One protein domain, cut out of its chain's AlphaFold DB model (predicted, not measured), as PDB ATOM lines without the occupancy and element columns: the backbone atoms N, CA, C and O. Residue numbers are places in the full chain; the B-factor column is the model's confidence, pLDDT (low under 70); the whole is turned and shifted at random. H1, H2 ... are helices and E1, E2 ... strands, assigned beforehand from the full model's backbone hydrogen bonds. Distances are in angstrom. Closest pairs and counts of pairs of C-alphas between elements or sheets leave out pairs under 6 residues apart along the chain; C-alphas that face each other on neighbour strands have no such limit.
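What this domain is: This is residues 2 to 58 and 65 to 173 of the 175 residues of an uncharacterized protein of marine sediment metagenome (UniProt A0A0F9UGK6). Two strongly twisted sheets, the smaller one only just so, stand partly face to face as a sandwich, E1, E2, E5, E6 and E8 in the larger and E4, E3 and E7 in the smaller, their strands nearly aligned at 15 degrees. The long helix H2 lies slantwise over E8 of the larger sheet, away from the smaller one; short H1 folds back at the first end of H2, and short H3 sits by E5 and the last residues of E2. The printed part has 166 residues, with three named helices and eight named strands in the order H1 H2 E1 E2 E3 E4 H3 E5 E6 E7 E8, of mixed class. The larger sheet is branched at E2, the smaller runs E4 - E3 - E7, and their neighbour strands are antiparallel. The whole is compact, with a radius of gyration of the C-alphas of 15.6 A and spans of 50 by 34 by 31 A.

How they stand to each other: H1, residues 2 to 8, and H2, residues 10 to 31, touch only at the corner by their tight link, and only just, with 3 pairs of C-alphas within 8 A; the closest are Ile 6 and Met 13, 5.9 A. They run opposite ways at a steep tilt of 37 degrees, only just past shallow. Every O i to N i+4 pair is within hydrogen-bond range in H1 and in H3, residues 116 to 120; in H2 17 of 18 are. H2 is on the sheet of E1, residues 38 to 42, E2, residues 83 to 91, E5, residues 127 to 129, E6, residues 135 to 138, and E8, residues 159 to 168. Its height over the sheet is 7.4 A; it lies over E8 and runs slantwise to the strands, at 44 degrees to E8 on the local plane. The closest C-alphas of H2 and E8 are Val 24 and Ile 166, 6.4 A. E1 pairs with E8, N 41 to O 165 at 3.0 A. E2 bends by 63 degrees at residue 87; on one side of it lie E6, N 86 to O 135 at 2.8 A, and E5, N 89 to O 128 at 2.9 A, and on the other side E8, N 85 to O 164 at 2.9 A. In the second sheet E3, residues 100 to 105, and E4, residues 108 to 114, form a hairpin, N 103 to O 111 at 3.0 A. E3 also pairs with E7, residues 142 to 148, N 102 to O 146 at 2.8 A. Between the sheets, the closest C-alphas of E7 and E8 are Pro 145 and Pro 161, 6.9 A. H3 is on the larger sheet at a height of 6.0 A, over none of its strands, though only just, with 2 C-alphas falling on E5.

Where its parts are: H1 begins at C-alpha 2, (119.039, 161.648, 131.504). H2 is 30.9 A long and ends at C-alpha 31, (146.363, 159.050, 130.657). E1 measures 13.9 A, E2 23.1 A, E3 16.6 A, E4 17.9 A and E7 19.2 A, while H1, H3, E5 and E6 are shorter. E8 is 27.7 A long and ends at C-alpha 168, (137.979, 153.386, 130.647).

The domain as a whole: The two C-alphas farthest apart, of Ser 34 and Val 97, are 50.5 A apart. Residues 59 to 64 are not printed, with 16.8 A between C-alphas 58 and 65. Of the links that are printed whole, none is long. The mean pLDDT of the printed part is 80.1; under 70 are residues 2 to 8, 32 to 36, 45 to 46, 48 to 58, 65 to 74 and 156 to 158.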
ATOM      1  N   LEU A   2     118.380 161.666 132.827       51.34
ATOM      2  CA  LEU A   2     119.039 161.648 131.504       51.34
ATOM      3  C   LEU A   2     118.103 161.135 130.392       51.34
ATOM      4  O   LEU A   2     118.080 161.705 129.308       51.34
ATOM      5  N   ALA A   3     117.282 160.117 130.675       49.47
ATOM      6  CA  ALA A   3     116.274 159.606 129.741       49.47
ATOM      7  C   ALA A   3     115.212 160.666 129.384       49.47
ATOM      8  O   ALA A   3     114.828 160.791 128.223       49.47
ATOM      9  N   MET A   4     114.807 161.493 130.356       56.56
ATOM     10  CA  MET A   4     113.913 162.634 130.128       56.56
ATOM     11  C   MET A   4     114.559 163.669 129.196       56.56
ATOM     12  O   MET A   4     113.910 164.127 128.259       56.56
ATOM     13  N   LEU A   5     115.840 163.997 129.402       62.66
ATOM     14  CA  LEU A   5     116.588 164.905 128.523       62.66
ATOM     15  C   LEU A   5     116.774 164.344 127.111       62.66
ATOM     16  O   LEU A   5     116.573 165.068 126.143       62.66
ATOM     17  N   ILE A   6     117.127 163.062 126.991       62.06
ATOM     18  CA  ILE A   6     117.328 162.383 125.702       62.06
ATOM     19  C   ILE A   6     116.039 162.388 124.876       62.06
ATOM     20  O   ILE A   6     116.086 162.688 123.686       62.06
ATOM     21  N   ASN A   7     114.904 162.061 125.501       63.47
ATOM     22  CA  ASN A   7     113.637 161.895 124.791       63.47
ATOM     23  C   ASN A   7     112.951 163.229 124.487       63.47
ATOM     24  O   ASN A   7     112.290 163.349 123.459       63.47
ATOM     25  N   LYS A   8     113.088 164.223 125.374       69.81
ATOM     26  CA  LYS A   8     112.391 165.509 125.247       69.81
ATOM     27  C   LYS A   8     113.220 166.588 124.536       69.81
ATOM     28  O   LYS A   8     112.622 167.470 123.935       69.81
ATOM     29  N   TYR A   9     114.557 166.506 124.579       78.50
ATOM     30  CA  TYR A   9     115.479 167.497 123.989       78.50
ATOM     31  C   TYR A   9     116.696 166.826 123.321       78.50
ATOM     32  O   TYR A   9     117.838 166.928 123.799       78.50
ATOM     33  N   PRO A  10     116.484 166.088 122.219       80.44
ATOM     34  CA  PRO A  10     117.553 165.354 121.546       80.44
ATOM     35  C   PRO A  10     118.688 166.265 121.040       80.44
ATOM     36  O   PRO A  10     119.850 165.855 121.026       80.44
ATOM     37  N   GLU A  11     118.392 167.509 120.666       84.56
ATOM     38  CA  GLU A  11     119.370 168.513 120.237       84.56
ATOM     39  C   GLU A  11     120.337 168.921 121.356       84.56
ATOM     40  O   GLU A  11     121.553 168.915 121.142       84.56
ATOM     41  N   ILE A  12     119.823 169.169 122.565       83.88
ATOM     42  CA  ILE A  12     120.631 169.488 123.752       83.88
ATOM     43  C   ILE A  12     121.570 168.319 124.052       83.88
ATOM     44  O   ILE A  12     122.778 168.491 124.243       83.88
ATOM     45  N   MET A  13     121.034 167.101 124.015       84.62
ATOM     46  CA  MET A  13     121.829 165.901 124.231       84.62
ATOM     47  C   MET A  13     122.909 165.719 123.157       84.62
ATOM     48  O   MET A  13     124.025 165.306 123.468       84.62
ATOM     49  N   ASN A  14     122.626 166.047 121.897       87.31
ATOM     50  CA  ASN A  14     123.624 165.987 120.831       87.31
ATOM     51  C   ASN A  14     124.776 166.977 121.058       87.31
ATOM     52  O   ASN A  14     125.930 166.621 120.800       87.31
ATOM     53  N   ILE A  15     124.498 168.173 121.584       90.38
ATOM     54  CA  ILE A  15     125.531 169.147 121.969       90.38
ATOM     55  C   ILE A  15     126.395 168.584 123.103       90.38
ATOM     56  O   ILE A  15     127.624 168.559 122.976       90.38
ATOM     57  N   ILE A  16     125.771 168.053 124.161       90.56
ATOM     58  CA  ILE A  16     126.472 167.416 125.288       90.56
ATOM     59  C   ILE A  16     127.381 166.291 124.784       90.56
ATOM     60  O   ILE A  16     128.577 166.282 125.068       90.56
ATOM     61  N   LYS A  17     126.848 165.373 123.966       90.81
ATOM     62  CA  LYS A  17     127.605 164.248 123.397       90.81
ATOM     63  C   LYS A  17     128.796 164.717 122.559       90.81
ATOM     64  O   LYS A  17     129.860 164.105 122.629       90.81
ATOM     65  N   ARG A  18     128.642 165.783 121.763       92.25
ATOM     66  CA  ARG A  18     129.747 166.364 120.976       92.25
ATOM     67  C   ARG A  18     130.842 166.926 121.878       92.25
ATOM     68  O   ARG A  18     132.007 166.623 121.646       92.25
ATOM     69  N   ARG A  19     130.481 167.679 122.922       93.69
ATOM     70  CA  ARG A  19     131.447 168.228 123.889       93.69
ATOM     71  C   ARG A  19     132.140 167.125 124.689       93.69
ATOM     72  O   ARG A  19     133.360 167.133 124.799       93.69
ATOM     73  N   LEU A  20     131.401 166.117 125.149       94.00
ATOM     74  CA  LEU A  20     131.965 164.968 125.863       94.00
ATOM     75  C   LEU A  20     133.006 164.209 125.037       94.00
ATOM     76  O   LEU A  20     134.026 163.814 125.589       94.00
ATOM     77  N   LYS A  21     132.812 164.055 123.721       93.88
ATOM     78  CA  LYS A  21     133.819 163.423 122.848       93.88
ATOM     79  C   LYS A  21     135.165 164.154 122.858       93.88
ATOM     80  O   LYS A  21     136.196 163.494 122.783       93.88
ATOM     81  N   ILE A  22     135.162 165.485 122.976       94.56
ATOM     82  CA  ILE A  22     136.394 166.282 123.081       94.56
ATOM     83  C   ILE A  22     137.128 165.921 124.376       94.56
ATOM     84  O   ILE A  22     138.322 165.636 124.348       94.56
ATOM     85  N   TYR A  23     136.405 165.870 125.497       95.12
ATOM     86  CA  TYR A  23     136.988 165.536 126.798       95.12
ATOM     87  C   TYR A  23     137.408 164.067 126.916       95.12
ATOM     88  O   TYR A  23     138.399 163.784 127.578       95.12
ATOM     89  N   VAL A  24     136.711 163.141 126.247       93.62
ATOM     90  CA  VAL A  24     137.140 161.736 126.142       93.62
ATOM     91  C   VAL A  24     138.476 161.642 125.418       93.62
ATOM     92  O   VAL A  24     139.409 161.067 125.965       93.62
ATOM     93  N   ALA A  25     138.596 162.254 124.237       91.81
ATOM     94  CA  ALA A  25     139.845 162.230 123.480       91.81
ATOM     95  C   ALA A  25     141.004 162.863 124.271       91.81
ATOM     96  O   ALA A  25     142.135 162.390 124.219       91.81
ATOM     97  N   GLU A  26     140.729 163.926 125.028       92.75
ATOM     98  CA  GLU A  26     141.722 164.555 125.897       92.75
ATOM     99  C   GLU A  26     142.113 163.662 127.089       92.75
ATOM    100  O   GLU A  26     143.297 163.561 127.406       92.75
ATOM    101  N   ALA A  27     141.156 162.965 127.712       91.25
ATOM    102  CA  ALA A  27     141.441 161.986 128.762       91.25
ATOM    103  C   ALA A  27     142.329 160.842 128.240       91.25
ATOM    104  O   ALA A  27     143.312 160.485 128.887       91.25
ATOM    105  N   GLU A  28     142.038 160.320 127.042       88.94
ATOM    106  CA  GLU A  28     142.843 159.272 126.398       88.94
ATOM    107  C   GLU A  28     144.288 159.723 126.174       88.94
ATOM    108  O   GLU A  28     145.221 158.984 126.489       88.94
ATOM    109  N   ARG A  29     144.488 160.959 125.693       88.12
ATOM    110  CA  ARG A  29     145.833 161.531 125.521       88.12
ATOM    111  C   ARG A  29     146.564 161.690 126.849       88.12
ATOM    112  O   ARG A  29     147.734 161.331 126.941       88.12
ATOM    113  N   ARG A  30     145.892 162.242 127.866       88.81
ATOM    114  CA  ARG A  30     146.495 162.544 129.176       88.81
ATOM    115  C   ARG A  30     146.948 161.296 129.906       88.81
ATOM    116  O   ARG A  30     148.018 161.293 130.505       88.81
ATOM    117  N   TYR A  31     146.125 160.257 129.874       85.75
ATOM    118  CA  TYR A  31     146.363 159.050 130.657       85.75
ATOM    119  C   TYR A  31     147.033 157.938 129.850       85.75
ATOM    120  O   TYR A  31     147.334 156.894 130.421       85.75
ATOM    121  N   ASN A  32     147.285 158.177 128.554       69.94
ATOM    122  CA  ASN A  32     148.042 157.337 127.622       69.94
ATOM    123  C   ASN A  32     147.828 155.834 127.855       69.94
ATOM    124  O   ASN A  32     148.774 155.057 128.016       69.94
ATOM    125  N   SER A  33     146.561 155.426 127.958       60.88
ATOM    126  CA  SER A  33     146.236 154.067 128.362       60.88
ATOM    127  C   SER A  33     146.441 153.135 127.182       60.88
ATOM    128  O   SER A  33     145.595 153.014 126.296       60.88
ATOM    129  N   SER A  34     147.540 152.408 127.201       54.47
ATOM    130  CA  SER A  34     147.909 151.398 126.211       54.47
ATOM    131  C   SER A  34     146.938 150.192 126.160       54.47
ATOM    132  O   SER A  34     147.265 149.186 125.543       54.47
ATOM    133  N   ALA A  35     145.770 150.252 126.823       52.38
ATOM    134  CA  ALA A  35     144.947 149.088 127.166       52.38
ATOM    135  C   ALA A  35     143.409 149.292 127.189       52.38
ATOM    136  O   ALA A  35     142.706 148.368 127.588       52.38
ATOM    137  N   GLY A  36     142.830 150.436 126.789       59.88
ATOM    138  CA  GLY A  36     141.360 150.552 126.819       59.88
ATOM    139  C   GLY A  36     140.765 151.779 126.138       59.88
ATOM    140  O   GLY A  36     141.323 152.867 126.206       59.88
ATOM    141  N   SER A  37     139.601 151.605 125.503       81.00
ATOM    142  CA  SER A  37     138.806 152.724 124.980       81.00
ATOM    143  C   SER A  37     138.191 153.501 126.142       81.00
ATOM    144  O   SER A  37     137.505 152.901 126.982       81.00
ATOM    145  N   TYR A  38     138.388 154.817 126.191       88.81
ATOM    146  CA  TYR A  38     137.658 155.647 127.144       88.81
ATOM    147  C   TYR A  38     136.243 155.888 126.639       88.81
ATOM    148  O   TYR A  38     135.933 155.827 125.447       88.81
ATOM    149  N   TRP A  39     135.348 156.155 127.579       91.19
ATOM    150  CA  TRP A  39     133.993 156.565 127.273       91.19
ATOM    151  C   TRP A  39     133.489 157.540 128.332       91.19
ATOM    152  O   TRP A  39     134.244 157.989 129.194       91.19
ATOM    153  N   TYR A  40     132.210 157.891 128.256       90.44
ATOM    154  CA  TYR A  40     131.541 158.703 129.258       90.44
ATOM    155  C   TYR A  40     130.214 158.080 129.673       90.44
ATOM    156  O   TYR A  40     129.529 157.420 128.890       90.44
ATOM    157  N   ARG A  41     129.798 158.370 130.898       86.19
ATOM    158  CA  ARG A  41     128.418 158.180 131.350       86.19
ATOM    159  C   ARG A  41     128.070 159.220 132.398       86.19
ATOM    160  O   ARG A  41     128.953 159.891 132.920       86.19
ATOM    161  N   PHE A  42     126.786 159.351 132.700       83.38
ATOM    162  CA  PHE A  42     126.356 160.172 133.826       83.38
ATOM    163  C   PHE A  42     127.030 159.680 135.121       83.38
ATOM    164  O   PHE A  42     127.273 158.468 135.268       83.38
ATOM    165  N   LEU A  43     127.365 160.616 136.014       79.12
ATOM    166  CA  LEU A  43     127.791 160.291 137.377       79.12
ATOM    167  C   LEU A  43     126.719 159.406 138.014       79.12
ATOM    168  O   LEU A  43     125.534 159.597 137.768       79.12
ATOM    169  N   ARG A  44     127.121 158.408 138.787       75.12
ATOM    170  CA  ARG A  44     126.223 157.517 139.512       75.12
ATOM    171  C   ARG A  44     126.448 157.673 141.012       75.12
ATOM    172  O   ARG A  44     127.566 157.958 141.426       75.12
ATOM    173  N   PRO A  45     125.429 157.399 141.831       66.56
ATOM    174  CA  PRO A  45     125.557 157.445 143.284       66.56
ATOM    175  C   PRO A  45     126.599 156.494 143.861       66.56
ATOM    176  O   PRO A  45     127.202 156.759 144.889       66.56
ATOM    177  N   ASN A  46     126.795 155.355 143.202       65.88
ATOM    178  CA  ASN A  46     127.767 154.354 143.611       65.88
ATOM    179  C   ASN A  46     129.141 154.570 142.963       65.88
ATOM    180  O   ASN A  46     129.970 153.663 143.007       65.88
ATOM    181  N   ASP A  47     129.388 155.725 142.334       73.56
ATOM    182  CA  ASP A  47     130.722 156.020 141.837       73.56
ATOM    183  C   ASP A  47     131.719 156.140 143.003       73.56
ATOM    184  O   ASP A  47     131.372 156.688 144.053       73.56
ATOM    185  N   PRO A  48     132.979 155.695 142.824       68.75
ATOM    186  CA  PRO A  48     133.989 155.729 143.885       68.75
ATOM    187  C   PRO A  48     134.202 157.121 144.494       68.75
ATOM    188  O   PRO A  48     134.520 157.244 145.670       68.75
ATOM    189  N   ALA A  49     133.980 158.176 143.703       69.31
ATOM    190  CA  ALA A  49     134.070 159.569 144.142       69.31
ATOM    191  C   ALA A  49     133.025 159.970 145.200       69.31
ATOM    192  O   ALA A  49     133.207 160.977 145.871       69.31
ATOM    193  N   ILE A  50     131.946 159.196 145.335       68.62
ATOM    194  CA  ILE A  50     130.839 159.410 146.278       68.62
ATOM    195  C   ILE A  50     130.885 158.373 147.427       68.62
ATOM    196  O   ILE A  50     130.028 158.334 148.304       68.62
ATOM    197  N   GLY A  51     131.923 157.529 147.475       56.50
ATOM    198  CA  GLY A  51     132.059 156.479 148.492       56.50
ATOM    199  C   GLY A  51     131.299 155.188 148.165       56.50
ATOM    200  O   GLY A  51     131.161 154.318 149.024       56.50
ATOM    201  N   GLY A  52     130.820 155.035 146.927       57.94
ATOM    202  CA  GLY A  52     130.257 153.777 146.450       57.94
ATOM    203  C   GLY A  52     131.316 152.684 146.283       57.94
ATOM    204  O   GLY A  52     132.458 152.951 145.915       57.94
ATOM    205  N   THR A  53     130.927 151.433 146.540       45.94
ATOM    206  CA  THR A  53     131.723 150.254 146.171       45.94
ATOM    207  C   THR A  53     131.292 149.777 144.785       45.94
ATOM    208  O   THR A  53     130.096 149.782 144.484       45.94
ATOM    209  N   ASP A  54     132.253 149.382 143.941       44.66
ATOM    210  CA  ASP A  54     132.035 148.894 142.572       44.66
ATOM    211  C   ASP A  54     131.183 147.610 142.567       44.66
ATOM    212  O   ASP A  54     131.681 146.490 142.469       44.66
ATOM    213  N   LYS A  55     129.861 147.750 142.697       41.66
ATOM    214  CA  LYS A  55     128.900 146.689 142.393       41.66
ATOM    215  C   LYS A  55     128.227 147.005 141.068       41.66
ATOM    216  O   LYS A  55     127.692 148.097 140.865       41.66
ATOM    217  N   VAL A  56     128.302 146.018 140.179       41.47
ATOM    218  CA  VAL A  56     127.731 145.983 138.832       41.47
ATOM    219  C   VAL A  56     126.307 146.533 138.861       41.47
ATOM    220  O   VAL A  56     125.402 145.918 139.420       41.47
ATOM    221  N   TYR A  57     126.119 147.712 138.274       37.94
ATOM    222  CA  TYR A  57     124.800 148.296 138.074       37.94
ATOM    223  C   TYR A  57     124.329 147.936 136.671       37.94
ATOM    224  O   TYR A  57     124.957 148.324 135.683       37.94
ATOM    225  N   THR A  58     123.217 147.215 136.580       34.84
ATOM    226  CA  THR A  58     122.506 146.997 135.320       34.84
ATOM    227  C   THR A  58     122.024 148.357 134.829       34.84
ATOM    228  O   THR A  58     121.335 149.053 135.570       34.84
ATOM    229  N   ALA A  65     110.963 157.212 140.016       36.78
ATOM    230  CA  ALA A  65     111.364 158.269 140.936       36.78
ATOM    231  C   ALA A  65     112.245 157.833 142.133       36.78
ATOM    232  O   ALA A  65     112.155 158.412 143.208       36.78
ATOM    233  N   GLU A  66     113.128 156.851 141.959       38.62
ATOM    234  CA  GLU A  66     114.160 156.484 142.938       38.62
ATOM    235  C   GLU A  66     115.487 157.217 142.646       38.62
ATOM    236  O   GLU A  66     116.572 156.704 142.890       38.62
ATOM    237  N   GLU A  67     115.413 158.456 142.138       43.62
ATOM    238  CA  GLU A  67     116.559 159.369 141.967       43.62
ATOM    239  C   GLU A  67     116.921 160.107 143.280       43.62
ATOM    240  O   GLU A  67     117.602 161.125 143.251       43.62
ATOM    241  N   ASN A  68     116.545 159.567 144.449       35.12
ATOM    242  CA  ASN A  68     116.915 160.088 145.781       35.12
ATOM    243  C   ASN A  68     118.405 159.896 146.143       35.12
ATOM    244  O   ASN A  68     118.799 160.042 147.296       35.12
ATOM    245  N   ILE A  69     119.246 159.521 145.181       38.38
ATOM    246  CA  ILE A  69     120.568 158.957 145.462       38.38
ATOM    247  C   ILE A  69     121.719 159.893 145.044       38.38
ATOM    248  O   ILE A  69     122.878 159.514 145.130       38.38
ATOM    249  N   PHE A  70     121.456 161.145 144.658       44.38
ATOM    250  CA  PHE A  70     122.519 162.159 144.518       44.38
ATOM    251  C   PHE A  70     122.589 163.114 145.715       44.38
ATOM    252  O   PHE A  70     122.990 164.260 145.570       44.38
ATOM    253  N   ALA A  71     122.262 162.620 146.915       40.03
ATOM    254  CA  ALA A  71     122.347 163.349 148.186       40.03
ATOM    255  C   ALA A  71     123.786 163.722 148.623       40.03
ATOM    256  O   ALA A  71     124.009 164.109 149.767       40.03
ATOM    257  N   SER A  72     124.774 163.592 147.739       44.44
ATOM    258  CA  SER A  72     126.180 163.853 148.013       44.44
ATOM    259  C   SER A  72     126.770 164.793 146.959       44.44
ATOM    260  O   SER A  72     127.627 164.403 146.164       44.44
ATOM    261  N   ALA A  73     126.403 166.068 146.983       50.75
ATOM    262  CA  ALA A  73     127.375 167.103 146.620       50.75
ATOM    263  C   ALA A  73     128.430 167.252 147.746       50.75
ATOM    264  O   ALA A  73     128.698 168.325 148.258       50.75
ATOM    265  N   ALA A  74     129.019 166.124 148.157       63.09
ATOM    266  CA  ALA A  74     130.254 166.125 148.918       63.09
ATOM    267  C   ALA A  74     131.387 166.500 147.960       63.09
ATOM    268  O   ALA A  74     131.326 166.192 146.767       63.09
ATOM    269  N   THR A  75     132.428 167.129 148.485       78.62
ATOM    270  CA  THR A  75     133.670 167.386 147.763       78.62
ATOM    271  C   THR A  75     134.153 166.127 147.027       78.62
ATOM    272  O   THR A  75     134.424 165.089 147.632       78.62
ATOM    273  N   ILE A  76     134.280 166.211 145.703       84.56
ATOM    274  CA  ILE A  76     134.691 165.115 144.826       84.56
ATOM    275  C   ILE A  76     136.191 165.213 144.573       84.56
ATOM    276  O   ILE A  76     136.670 166.166 143.960       84.56
ATOM    277  N   THR A  77     136.930 164.176 144.958       88.12
ATOM    278  CA  THR A  77     138.297 163.969 144.460       88.12
ATOM    279  C   THR A  77     138.240 163.091 143.218       88.12
ATOM    280  O   THR A  77     137.745 161.962 143.271       88.12
ATOM    281  N   VAL A  78     138.731 163.589 142.082       88.88
ATOM    282  CA  VAL A  78     138.693 162.827 140.829       88.88
ATOM    283  C   VAL A  78     139.632 161.609 140.919       88.88
ATOM    284  O   VAL A  78     140.824 161.785 141.182       88.88
ATOM    285  N   PRO A  79     139.155 160.371 140.676       87.81
ATOM    286  CA  PRO A  79     140.001 159.182 140.723       87.81
ATOM    287  C   PRO A  79     141.137 159.196 139.693       87.81
ATOM    288  O   PRO A  79     141.120 159.934 138.705       87.81
ATOM    289  N   VAL A  80     142.118 158.317 139.897       87.38
ATOM    290  CA  VAL A  80     143.204 158.083 138.934       87.38
ATOM    291  C   VAL A  80     142.639 157.651 137.585       87.38
ATOM    292  O   VAL A  80     141.720 156.837 137.541       87.38
ATOM    293  N   SER A  81     143.166 158.194 136.487       88.69
ATOM    294  CA  SER A  81     142.737 157.885 135.116       88.69
ATOM    295  C   SER A  81     141.253 158.171 134.843       88.69
ATOM    296  O   SER A  81     140.615 157.511 134.023       88.69
ATOM    297  N   ASN A  82     140.671 159.129 135.568       91.12
ATOM    298  CA  ASN A  82     139.291 159.570 135.396       91.12
ATOM    299  C   ASN A  82     139.243 161.080 135.134       91.12
ATOM    300  O   ASN A  82     140.161 161.825 135.477       91.12
ATOM    301  N   ALA A  83     138.126 161.526 134.570       93.38
ATOM    302  CA  ALA A  83     137.732 162.924 134.552       93.38
ATOM    303  C   ALA A  83     136.240 163.065 134.876       93.38
ATOM    304  O   ALA A  83     135.449 162.160 134.601       93.38
ATOM    305  N   TYR A  84     135.852 164.208 135.430       92.81
ATOM    306  CA  TYR A  84     134.460 164.598 135.623       92.81
ATOM    307  C   TYR A  84     134.168 165.887 134.868       92.81
ATOM    308  O   TYR A  84     134.967 166.818 134.890       92.81
ATOM    309  N   VAL A  85     133.017 165.938 134.204       94.62
ATOM    310  CA  VAL A  85     132.575 167.081 133.398       94.62
ATOM    311  C   VAL A  85     131.209 167.534 133.890       94.62
ATOM    312  O   VAL A  85     130.266 166.746 133.856       94.62
ATOM    313  N   ILE A  86     131.092 168.789 134.318       92.62
ATOM    314  CA  ILE A  86     129.848 169.409 134.784       92.62
ATOM    315  C   ILE A  86     129.358 170.382 133.716       92.62
ATOM    316  O   ILE A  86     130.090 171.285 133.314       92.62
ATOM    317  N   PHE A  87     128.111 170.208 133.281       91.19
ATOM    318  CA  PHE A  87     127.457 171.098 132.315       91.19
ATOM    319  C   PHE A  87     126.456 172.060 132.955       91.19
ATOM    320  O   PHE A  87     125.868 172.871 132.252       91.19
ATOM    321  N   GLY A  88     126.204 171.954 134.257       90.12
ATOM    322  CA  GLY A  88     125.256 172.815 134.952       90.12
ATOM    323  C   GLY A  88     124.672 172.132 136.176       90.12
ATOM    324  O   GLY A  88     125.350 171.335 136.824       90.12
ATOM    325  N   TRP A  89     123.411 172.432 136.474       87.69
ATOM    326  CA  TRP A  89     122.758 172.065 137.726       87.69
ATOM    327  C   TRP A  89     121.321 171.623 137.505       87.69
ATOM    328  O   TRP A  89     120.589 172.242 136.733       87.69
ATOM    329  N   TYR A  90     120.914 170.592 138.236       84.62
ATOM    330  CA  TYR A  90     119.513 170.295 138.483       84.62
ATOM    331  C   TYR A  90     119.150 170.733 139.904       84.62
ATOM    332  O   TYR A  90     119.852 170.399 140.859       84.62
ATOM    333  N   ASN A  91     118.053 171.474 140.037       84.88
ATOM    334  CA  ASN A  91     117.526 171.920 141.316       84.88
ATOM    335  C   ASN A  91     115.993 171.944 141.283       84.88
ATOM    336  O   ASN A  91     115.415 172.799 140.610       84.88
ATOM    337  N   ASP A  92     115.342 171.038 142.012       82.06
ATOM    338  CA  ASP A  92     113.878 171.020 142.150       82.06
ATOM    339  C   ASP A  92     113.359 171.635 143.453       82.06
ATOM    340  O   ASP A  92     112.146 171.691 143.667       82.06
ATOM    341  N   ALA A  93     114.263 172.176 144.269       83.06
ATOM    342  CA  ALA A  93     113.950 172.822 145.528       83.06
ATOM    343  C   ALA A  93     114.084 174.352 145.428       83.06
ATOM    344  O   ALA A  93     115.027 174.889 144.837       83.06
ATOM    345  N   ASP A  94     113.144 175.078 146.041       87.06
ATOM    346  CA  ASP A  94     113.257 176.532 146.175       87.06
ATOM    347  C   ASP A  94     114.210 176.859 147.325       87.06
ATOM    348  O   ASP A  94     113.921 176.595 148.491       87.06
ATOM    349  N   PHE A  95     115.359 177.437 146.993       87.94
ATOM    350  CA  PHE A  95     116.364 177.868 147.967       87.94
ATOM    351  C   PHE A  95     116.177 179.328 148.399       87.94
ATOM    352  O   PHE A  95     117.040 179.883 149.082       87.94
ATOM    353  N   GLY A  96     115.065 179.953 148.003       88.06
ATOM    354  CA  GLY A  96     114.780 181.349 148.292       88.06
ATOM    355  C   GLY A  96     115.561 182.306 147.392       88.06
ATOM    356  O   GLY A  96     116.303 181.905 146.490       88.06
ATOM    357  N   VAL A  97     115.375 183.608 147.612       88.69
ATOM    358  CA  VAL A  97     115.938 184.662 146.741       88.69
ATOM    359  C   VAL A  97     117.442 184.846 146.970       88.69
ATOM    360  O   VAL A  97     118.156 185.259 146.067       88.69
ATOM    361  N   GLY A  98     117.948 184.496 148.150       90.31
ATOM    362  CA  GLY A  98     119.387 184.513 148.435       90.31
ATOM    363  C   GLY A  98     120.127 183.226 148.054       90.31
ATOM    364  O   GLY A  98     121.348 183.176 148.179       90.31
ATOM    365  N   GLY A  99     119.414 182.176 147.633       92.12
ATOM    366  CA  GLY A  99     120.008 180.862 147.412       92.12
ATOM    367  C   GLY A  99     120.925 180.808 146.190       92.12
ATOM    368  O   GLY A  99     120.583 181.320 145.115       92.12
ATOM    369  N   TYR A 100     122.061 180.125 146.312       92.81
ATOM    370  CA  TYR A 100     123.057 180.018 145.249       92.81
ATOM    371  C   TYR A 100     123.621 178.607 145.099       92.81
ATOM    372  O   TYR A 100     123.635 177.809 146.035       92.81
ATOM    373  N   LEU A 101     124.108 178.330 143.893       91.50
ATOM    374  CA  LEU A 101     124.817 177.114 143.521       91.50
ATOM    375  C   LEU A 101     126.196 177.517 143.009       91.50
ATOM    376  O   LEU A 101     126.317 178.388 142.140       91.50
ATOM    377  N   LYS A 102     127.238 176.892 143.543       90.31
ATOM    378  CA  LYS A 102     128.631 177.208 143.241       90.31
ATOM    379  C   LYS A 102     129.399 175.930 142.961       90.31
ATOM    380  O   LYS A 102     129.148 174.907 143.581       90.31
ATOM    381  N   VAL A 103     130.353 175.984 142.041       90.56
ATOM    382  CA  VAL A 103     131.369 174.934 141.930       90.56
ATOM    383  C   VAL A 103     132.730 175.562 142.128       90.56
ATOM    384  O   VAL A 103     133.117 176.465 141.378       90.56
ATOM    385  N   GLU A 104     133.473 175.046 143.095       91.50
ATOM    386  CA  GLU A 104     134.893 175.328 143.234       91.50
ATOM    387  C   GLU A 104     135.721 174.190 142.645       91.50
ATOM    388  O   GLU A 104     135.358 173.014 142.687       91.50
ATOM    389  N   LYS A 105     136.865 174.548 142.072       93.12
ATOM    390  CA  LYS A 105     137.876 173.605 141.612       93.12
ATOM    391  C   LYS A 105     139.177 173.947 142.313       93.12
ATOM    392  O   LYS A 105     139.721 175.022 142.079       93.12
ATOM    393  N   GLN A 106     139.659 173.035 143.156       91.50
ATOM    394  CA  GLN A 106     140.837 173.251 144.007       91.50
ATOM    395  C   GLN A 106     140.735 174.549 144.838       91.50
ATOM    396  O   GLN A 106     141.686 175.320 144.912       91.50
ATOM    397  N   GLY A 107     139.555 174.822 145.407       89.88
ATOM    398  CA  GLY A 107     139.286 176.036 146.192       89.88
ATOM    399  C   GLY A 107     139.155 177.327 145.374       89.88
ATOM    400  O   GLY A 107     139.076 178.412 145.942       89.88
ATOM    401  N   VAL A 108     139.158 177.245 144.037       93.94
ATOM    402  CA  VAL A 108     138.936 178.395 143.150       93.94
ATOM    403  C   VAL A 108     137.539 178.313 142.556       93.94
ATOM    404  O   VAL A 108     137.221 177.342 141.869       93.94
ATOM    405  N   GLU A 109     136.728 179.349 142.756       94.12
ATOM    406  CA  GLU A 109     135.400 179.463 142.147       94.12
ATOM    407  C   GLU A 109     135.478 179.365 140.614       94.12
ATOM    408  O   GLU A 109     136.272 180.050 139.960       94.12
ATOM    409  N   LYS A 110     134.667 178.473 140.033       93.88
ATOM    410  CA  LYS A 110     134.539 178.287 138.575       93.88
ATOM    411  C   LYS A 110     133.151 178.595 138.044       93.88
ATOM    412  O   LYS A 110     133.007 178.834 136.851       93.88
ATOM    413  N   SER A 111     132.149 178.567 138.909       92.56
ATOM    414  CA  SER A 111     130.771 178.903 138.578       92.56
ATOM    415  C   SER A 111     130.078 179.382 139.835       92.56
ATOM    416  O   SER A 111     130.210 178.734 140.870       92.56
ATOM    417  N   LEU A 112     129.269 180.425 139.702       92.38
ATOM    418  CA  LEU A 112     128.321 180.888 140.706       92.38
ATOM    419  C   LEU A 112     127.027 181.261 139.988       92.38
ATOM    420  O   LEU A 112     127.029 182.118 139.105       92.38
ATOM    421  N   ILE A 113     125.926 180.612 140.351       93.06
ATOM    422  CA  ILE A 113     124.604 180.914 139.806       93.06
ATOM    423  C   ILE A 113     123.579 181.009 140.925       93.06
ATOM    424  O   ILE A 113     123.686 180.360 141.965       93.06
ATOM    425  N   HIS A 114     122.534 181.789 140.691       93.88
ATOM    426  CA  HIS A 114     121.399 181.835 141.597       93.88
ATOM    427  C   HIS A 114     120.608 180.520 141.500       93.88
ATOM    428  O   HIS A 114     120.213 180.111 140.409       93.88
ATOM    429  N   ALA A 115     120.324 179.876 142.636       91.25
ATOM    430  CA  ALA A 115     119.614 178.595 142.694       91.25
ATOM    431  C   ALA A 115     118.192 178.637 142.101       91.25
ATOM    432  O   ALA A 115     117.683 177.613 141.636       91.25
ATOM    433  N   ARG A 116     117.562 179.822 142.051       91.81
ATOM    434  CA  ARG A 116     116.254 180.004 141.407       91.81
ATOM    435  C   ARG A 116     116.302 179.877 139.889       91.81
ATOM    436  O   ARG A 116     115.279 179.545 139.304       91.81
ATOM    437  N   LEU A 117     117.459 180.087 139.257       92.19
ATOM    438  CA  LEU A 117     117.598 179.959 137.807       92.19
ATOM    439  C   LEU A 117     117.251 178.538 137.319       92.19
ATOM    440  O   LEU A 117     116.346 178.418 136.492       92.19
ATOM    441  N   PRO A 118     117.873 177.454 137.831       90.00
ATOM    442  CA  PRO A 118     117.419 176.102 137.523       90.00
ATOM    443  C   PRO A 118     116.006 175.828 138.051       90.00
ATOM    444  O   PRO A 118     115.187 175.338 137.279       90.00
ATOM    445  N   TYR A 119     115.679 176.200 139.296       89.81
ATOM    446  CA  TYR A 119     114.373 175.901 139.914       89.81
ATOM    447  C   TYR A 119     113.171 176.456 139.132       89.81
ATOM    448  O   TYR A 119     112.135 175.803 139.009       89.81
ATOM    449  N   GLN A 120     113.301 177.654 138.564       91.12
ATOM    450  CA  GLN A 120     112.249 178.281 137.763       91.12
ATOM    451  C   GLN A 120     112.293 177.873 136.291       91.12
ATOM    452  O   GLN A 120     111.371 178.211 135.544       91.12
ATOM    453  N   ASN A 121     113.328 177.150 135.849       86.88
ATOM    454  CA  ASN A 121     113.365 176.689 134.475       86.88
ATOM    455  C   ASN A 121     112.243 175.670 134.254       86.88
ATOM    456  O   ASN A 121     112.139 174.671 134.965       86.88
ATOM    457  N   ALA A 122     111.392 175.925 133.263       82.12
ATOM    458  CA  ALA A 122     110.270 175.060 132.921       82.12
ATOM    459  C   ALA A 122     110.637 174.016 131.852       82.12
ATOM    460  O   ALA A 122     109.947 173.001 131.705       82.12
ATOM    461  N   ASN A 123     111.694 174.260 131.069       78.00
ATOM    462  CA  ASN A 123     111.942 173.519 129.836       78.00
ATOM    463  C   ASN A 123     113.436 173.503 129.457       78.00
ATOM    464  O   ASN A 123     113.870 174.389 128.720       78.00
ATOM    465  N   PRO A 124     114.217 172.486 129.867       77.75
ATOM    466  CA  PRO A 124     113.880 171.378 130.771       77.75
ATOM    467  C   PRO A 124     113.564 171.836 132.200       77.75
ATOM    468  O   PRO A 124     114.238 172.707 132.742       77.75
ATOM    469  N   LYS A 125     112.538 171.225 132.810       81.31
ATOM    470  CA  LYS A 125     112.116 171.559 134.175       81.31
ATOM    471  C   LYS A 125     113.283 171.369 135.145       81.31
ATOM    472  O   LYS A 125     113.918 170.316 135.091       81.31
ATOM    473  N   TYR A 126     113.527 172.351 136.010       84.62
ATOM    474  CA  TYR A 126     114.512 172.290 137.097       84.62
ATOM    475  C   TYR A 126     115.980 172.197 136.675       84.62
ATOM    476  O   TYR A 126     116.855 172.062 137.525       84.62
ATOM    477  N   LEU A 127     116.283 172.266 135.379       85.75
ATOM    478  CA  LEU A 127     117.635 172.064 134.874       85.75
ATOM    479  C   LEU A 127     118.173 173.341 134.246       85.75
ATOM    480  O   LEU A 127     117.573 173.894 133.331       85.75
ATOM    481  N   TYR A 128     119.359 173.749 134.665       89.56
ATOM    482  CA  TYR A 128     120.153 174.773 134.006       89.56
ATOM    483  C   TYR A 128     121.388 174.125 133.381       89.56
ATOM    484  O   TYR A 128     122.082 173.349 134.039       89.56
ATOM    485  N   LEU A 129     121.657 174.440 132.115       89.31
ATOM    486  CA  LEU A 129     122.846 173.989 131.397       89.31
ATOM    487  C   LEU A 129     123.602 175.207 130.874       89.31
ATOM    488  O   LEU A 129     123.019 176.040 130.184       89.31
ATOM    489  N   ASP A 130     124.895 175.261 131.166       90.81
ATOM    490  CA  ASP A 130     125.823 176.255 130.653       90.81
ATOM    491  C   ASP A 130     126.867 175.551 129.789       90.81
ATOM    492  O   ASP A 130     127.750 174.829 130.264       90.81
ATOM    493  N   PHE A 131     126.724 175.719 128.480       90.25
ATOM    494  CA  PHE A 131     127.665 175.143 127.537       90.25
ATOM    495  C   PHE A 131     128.931 175.983 127.402       90.25
ATOM    496  O   PHE A 131     129.945 175.448 126.968       90.25
ATOM    497  N   ASP A 132     128.932 177.254 127.772       88.94
ATOM    498  CA  ASP A 132     130.114 178.099 127.612       88.94
ATOM    499  C   ASP A 132     131.063 177.952 128.807       88.94
ATOM    500  O   ASP A 132     132.283 177.955 128.628       88.94
ATOM    501  N   HIS A 133     130.520 177.653 129.989       89.25
ATOM    502  CA  HIS A 133     131.273 177.460 131.233       89.25
ATOM    503  C   HIS A 133     131.257 176.002 131.716       89.25
ATOM    504  O   HIS A 133     130.914 175.697 132.857       89.25
ATOM    505  N   VAL A 134     131.661 175.072 130.844       94.00
ATOM    506  CA  VAL A 134     131.802 173.656 131.220       94.00
ATOM    507  C   VAL A 134     132.983 173.476 132.168       94.00
ATOM    508  O   VAL A 134     134.128 173.788 131.828       94.00
ATOM    509  N   ILE A 135     132.722 172.904 133.342       95.12
ATOM    510  CA  ILE A 135     133.753 172.644 134.349       95.12
ATOM    511  C   ILE A 135     134.263 171.222 134.178       95.12
ATOM    512  O   ILE A 135     133.483 170.273 134.119       95.12
ATOM    513  N   VAL A 136     135.584 171.072 134.130       95.62
ATOM    514  CA  VAL A 136     136.239 169.768 134.021       95.62
ATOM    515  C   VAL A 136     137.223 169.580 135.164       95.62
ATOM    516  O   VAL A 136     138.117 170.411 135.363       95.62
ATOM    517  N   GLY A 137     137.055 168.479 135.892       94.50
ATOM    518  CA  GLY A 137     138.025 167.951 136.842       94.50
ATOM    519  C   GLY A 137     138.760 166.761 136.238       94.50
ATOM    520  O   GLY A 137     138.136 165.798 135.802       94.50
ATOM    521  N   TRP A 138     140.077 166.828 136.213       94.12
ATOM    522  CA  TRP A 138     140.993 165.755 135.853       94.12
ATOM    523  C   TRP A 138     141.439 165.010 137.106       94.12
ATOM    524  O   TRP A 138     141.276 165.513 138.213       94.12
ATOM    525  N   GLN A 139     142.012 163.821 136.925       91.62
ATOM    526  CA  GLN A 139     142.637 163.020 137.978       91.62
ATOM    527  C   GLN A 139     143.243 163.855 139.120       91.62
ATOM    528  O   GLN A 139     144.063 164.739 138.882       91.62
ATOM    529  N   GLN A 140     142.882 163.484 140.353       89.44
ATOM    530  CA  GLN A 140     143.312 164.068 141.628       89.44
ATOM    531  C   GLN A 140     142.948 165.542 141.842       89.44
ATOM    532  O   GLN A 140     143.221 166.083 142.912       89.44
ATOM    533  N   GLU A 141     142.297 166.200 140.885       92.38
ATOM    534  CA  GLU A 141     141.698 167.499 141.149       92.38
ATOM    535  C   GLU A 141     140.494 167.340 142.083       92.38
ATOM    536  O   GLU A 141     139.809 166.313 142.102       92.38
ATOM    537  N   ILE A 142     140.255 168.385 142.865       89.50
ATOM    538  CA  ILE A 142     139.125 168.469 143.778       89.50
ATOM    539  C   ILE A 142     138.068 169.353 143.124       89.50
ATOM    540  O   ILE A 142     138.368 170.487 142.742       89.50
ATOM    541  N   LEU A 143     136.856 168.825 142.989       90.31
ATOM    542  CA  LEU A 143     135.659 169.551 142.581       90.31
ATOM    543  C   LEU A 143     134.727 169.636 143.782       90.31
ATOM    544  O   LEU A 143     134.379 168.608 144.348       90.31
ATOM    545  N   ASP A 144     134.303 170.838 144.139       86.69
ATOM    546  CA  ASP A 144     133.449 171.068 145.298       86.69
ATOM    547  C   ASP A 144     132.152 171.764 144.866       86.69
ATOM    548  O   ASP A 144     132.137 172.983 144.656       86.69
ATOM    549  N   PRO A 145     131.076 170.999 144.609       87.12
ATOM    550  CA  PRO A 145     129.763 171.558 144.341       87.12
ATOM    551  C   PRO A 145     129.128 171.991 145.667       87.12
ATOM    552  O   PRO A 145     128.917 171.176 146.551       87.12
ATOM    553  N   ILE A 146     128.790 173.268 145.781       85.81
ATOM    554  CA  ILE A 146     128.232 173.893 146.981       85.81
ATOM    555  C   ILE A 146     126.851 174.446 146.645       85.81
ATOM    556  O   ILE A 146     126.641 175.026 145.576       85.81
ATOM    557  N   ALA A 147     125.915 174.303 147.575       86.94
ATOM    558  CA  ALA A 147     124.537 174.712 147.384       86.94
ATOM    559  C   ALA A 147     123.955 175.274 148.675       86.94
ATOM    560  O   ALA A 147     123.658 174.512 149.589       86.94
ATOM    561  N   TYR A 148     123.780 176.592 148.759       88.06
ATOM    562  CA  TYR A 148     123.256 177.249 149.959       88.06
ATOM    563  C   TYR A 148     121.882 177.853 149.707       88.06
ATOM    564  O   TYR A 148     121.610 178.407 148.639       88.06
ATOM    565  N   ASN A 149     121.022 177.768 150.720       87.75
ATOM    566  CA  ASN A 149     119.775 178.520 150.739       87.75
ATOM    567  C   ASN A 149     120.006 179.995 151.097       87.75
ATOM    568  O   ASN A 149     121.117 180.420 151.412       87.75
ATOM    569  N   GLU A 150     118.933 180.781 151.077       89.81
ATOM    570  CA  GLU A 150     118.965 182.206 151.418       89.81
ATOM    571  C   GLU A 150     119.445 182.523 152.843       89.81
ATOM    572  O   GLU A 150     119.859 183.649 153.108       89.81
ATOM    573  N   PHE A 151     119.445 181.535 153.742       88.50
ATOM    574  CA  PHE A 151     119.954 181.655 155.109       88.50
ATOM    575  C   PHE A 151     121.426 181.228 155.242       88.50
ATOM    576  O   PHE A 151     121.962 181.226 156.349       88.50
ATOM    577  N   GLY A 152     122.082 180.846 154.140       82.38
ATOM    578  CA  GLY A 152     123.464 180.362 154.137       82.38
ATOM    579  C   GLY A 152     123.629 178.937 154.672       82.38
ATOM    580  O   GLY A 152     124.744 178.543 154.999       82.38
ATOM    581  N   ALA A 153     122.541 178.171 154.787       80.94
ATOM    582  CA  ALA A 153     122.599 176.781 155.219       80.94
ATOM    583  C   ALA A 153     122.841 175.847 154.030       80.94
ATOM    584  O   ALA A 153     122.226 176.007 152.973       80.94
ATOM    585  N   ASP A 154     123.673 174.833 154.247       79.31
ATOM    586  CA  ASP A 154     124.012 173.829 153.243       79.31
ATOM    587  C   ASP A 154     122.819 172.951 152.846       79.31
ATOM    588  O   ASP A 154     122.165 172.351 153.697       79.31
ATOM    589  N   GLN A 155     122.528 172.916 151.545       75.06
ATOM    590  CA  GLN A 155     121.439 172.190 150.888       75.06
ATOM    591  C   GLN A 155     121.952 171.218 149.815       75.06
ATOM    592  O   GLN A 155     121.199 170.787 148.937       75.06
ATOM    593  N   ILE A 156     123.232 170.856 149.882       64.25
ATOM    594  CA  ILE A 156     123.929 169.927 148.984       64.25
ATOM    595  C   ILE A 156     123.162 168.621 148.703       64.25
ATOM    596  O   ILE A 156     123.288 168.052 147.623       64.25
ATOM    597  N   CYS A 157     122.337 168.140 149.634       60.00
ATOM    598  CA  CYS A 157     121.565 166.908 149.470       60.00
ATOM    599  C   CYS A 157     120.256 167.057 148.667       60.00
ATOM    600  O   CYS A 157     119.620 166.045 148.377       60.00
ATOM    601  N   MET A 158     119.851 168.281 148.304       65.56
ATOM    602  CA  MET A 158     118.569 168.579 147.636       65.56
ATOM    603  C   MET A 158     118.721 169.109 146.202       65.56
ATOM    604  O   MET A 158     117.734 169.362 145.519       65.56
ATOM    605  N   CYS A 159     119.949 169.286 145.726       73.06
ATOM    606  CA  CYS A 159     120.249 169.666 144.349       73.06
ATOM    607  C   CYS A 159     121.503 168.926 143.890       73.06
ATOM    608  O   CYS A 159     122.252 168.405 144.715       73.06
ATOM    609  N   PHE A 160     121.754 168.864 142.583       76.69
ATOM    610  CA  PHE A 160     122.947 168.173 142.111       76.69
ATOM    611  C   PHE A 160     123.535 168.750 140.826       76.69
ATOM    612  O   PHE A 160     122.803 169.215 139.942       76.69
ATOM    613  N   PRO A 161     124.872 168.694 140.682       82.56
ATOM    614  CA  PRO A 161     125.523 169.076 139.444       82.56
ATOM    615  C   PRO A 161     125.167 168.076 138.340       82.56
ATOM    616  O   PRO A 161     125.237 166.856 138.512       82.56
ATOM    617  N   PHE A 162     124.826 168.588 137.161       85.25
ATOM    618  CA  PHE A 162     124.596 167.766 135.982       85.25
ATOM    619  C   PHE A 162     125.948 167.324 135.401       85.25
ATOM    620  O   PHE A 162     126.562 168.022 134.585       85.25
ATOM    621  N   MET A 163     126.434 166.180 135.890       86.25
ATOM    622  CA  MET A 163     127.824 165.742 135.762       86.25
ATOM    623  C   MET A 163     127.973 164.391 135.047       86.25
ATOM    624  O   MET A 163     127.183 163.463 135.223       86.25
ATOM    625  N   PHE A 164     129.049 164.253 134.275       89.56
ATOM    626  CA  PHE A 164     129.463 163.015 133.622       89.56
ATOM    627  C   PHE A 164     130.826 162.561 134.125       89.56
ATOM    628  O   PHE A 164     131.730 163.375 134.297       89.56
ATOM    629  N   ARG A 165     130.978 161.248 134.286       90.12
ATOM    630  CA  ARG A 165     132.248 160.563 134.517       90.12
ATOM    631  C   ARG A 165     132.831 160.109 133.181       90.12
ATOM    632  O   ARG A 165     132.122 159.503 132.374       90.12
ATOM    633  N   ILE A 166     134.117 160.360 132.978       92.44
ATOM    634  CA  ILE A 166     134.932 159.882 131.860       92.44
ATOM    635  C   ILE A 166     136.010 158.959 132.425       92.44
ATOM    636  O   ILE A 166     136.747 159.355 133.325       92.44
ATOM    637  N   ALA A 167     136.089 157.736 131.910       90.69
ATOM    638  CA  ALA A 167     137.089 156.738 132.296       90.69
ATOM    639  C   ALA A 167     137.165 155.629 131.233       90.69
ATOM    640  O   ALA A 167     136.434 155.674 130.236       90.69
ATOM    641  N   SER A 168     138.001 154.611 131.457       88.31
ATOM    642  CA  SER A 168     137.979 153.386 130.647       88.31
ATOM    643  C   SER A 168     136.598 152.718 130.692       88.31
ATOM    644  O   SER A 168     135.906 152.766 131.711       88.31
ATOM    645  N   LYS A 169     136.185 152.062 129.600       86.00
ATOM    646  CA  LYS A 169     134.899 151.335 129.548       86.00
ATOM    647  C   LYS A 169     134.720 150.336 130.695       86.00
ATOM    648  O   LYS A 169     133.642 150.308 131.289       86.00
ATOM    649  N   SER A 170     135.781 149.612 131.048       81.69
ATOM    650  CA  SER A 170     135.819 148.717 132.206       81.69
ATOM    651  C   SER A 170     135.515 149.450 133.517       81.69
ATOM    652  O   SER A 170     134.600 149.065 134.238       81.69
ATOM    653  N   ALA A 171     136.179 150.578 133.790       82.31
ATOM    654  CA  ALA A 171     135.942 151.387 134.991       82.31
ATOM    655  C   ALA A 171     134.555 152.055 135.012       82.31
ATOM    656  O   ALA A 171     134.051 152.441 136.070       82.31
ATOM    657  N   LEU A 172     133.928 152.218 133.845       79.75
ATOM    658  CA  LEU A 172     132.562 152.721 133.732       79.75
ATOM    659  C   LEU A 172     131.497 151.622 133.842       79.75
ATOM    660  O   LEU A 172     130.317 151.985 133.933       79.75
ATOM    661  N   ASN A 173     131.880 150.341 133.887       77.19
ATOM    662  CA  ASN A 173     130.980 149.184 133.822       77.19
ATOM    663  C   ASN A 173     130.084 149.236 132.568       77.19
ATOM    664  O   ASN A 173     128.855 149.247 132.674       77.19
TER     665      ASN A 173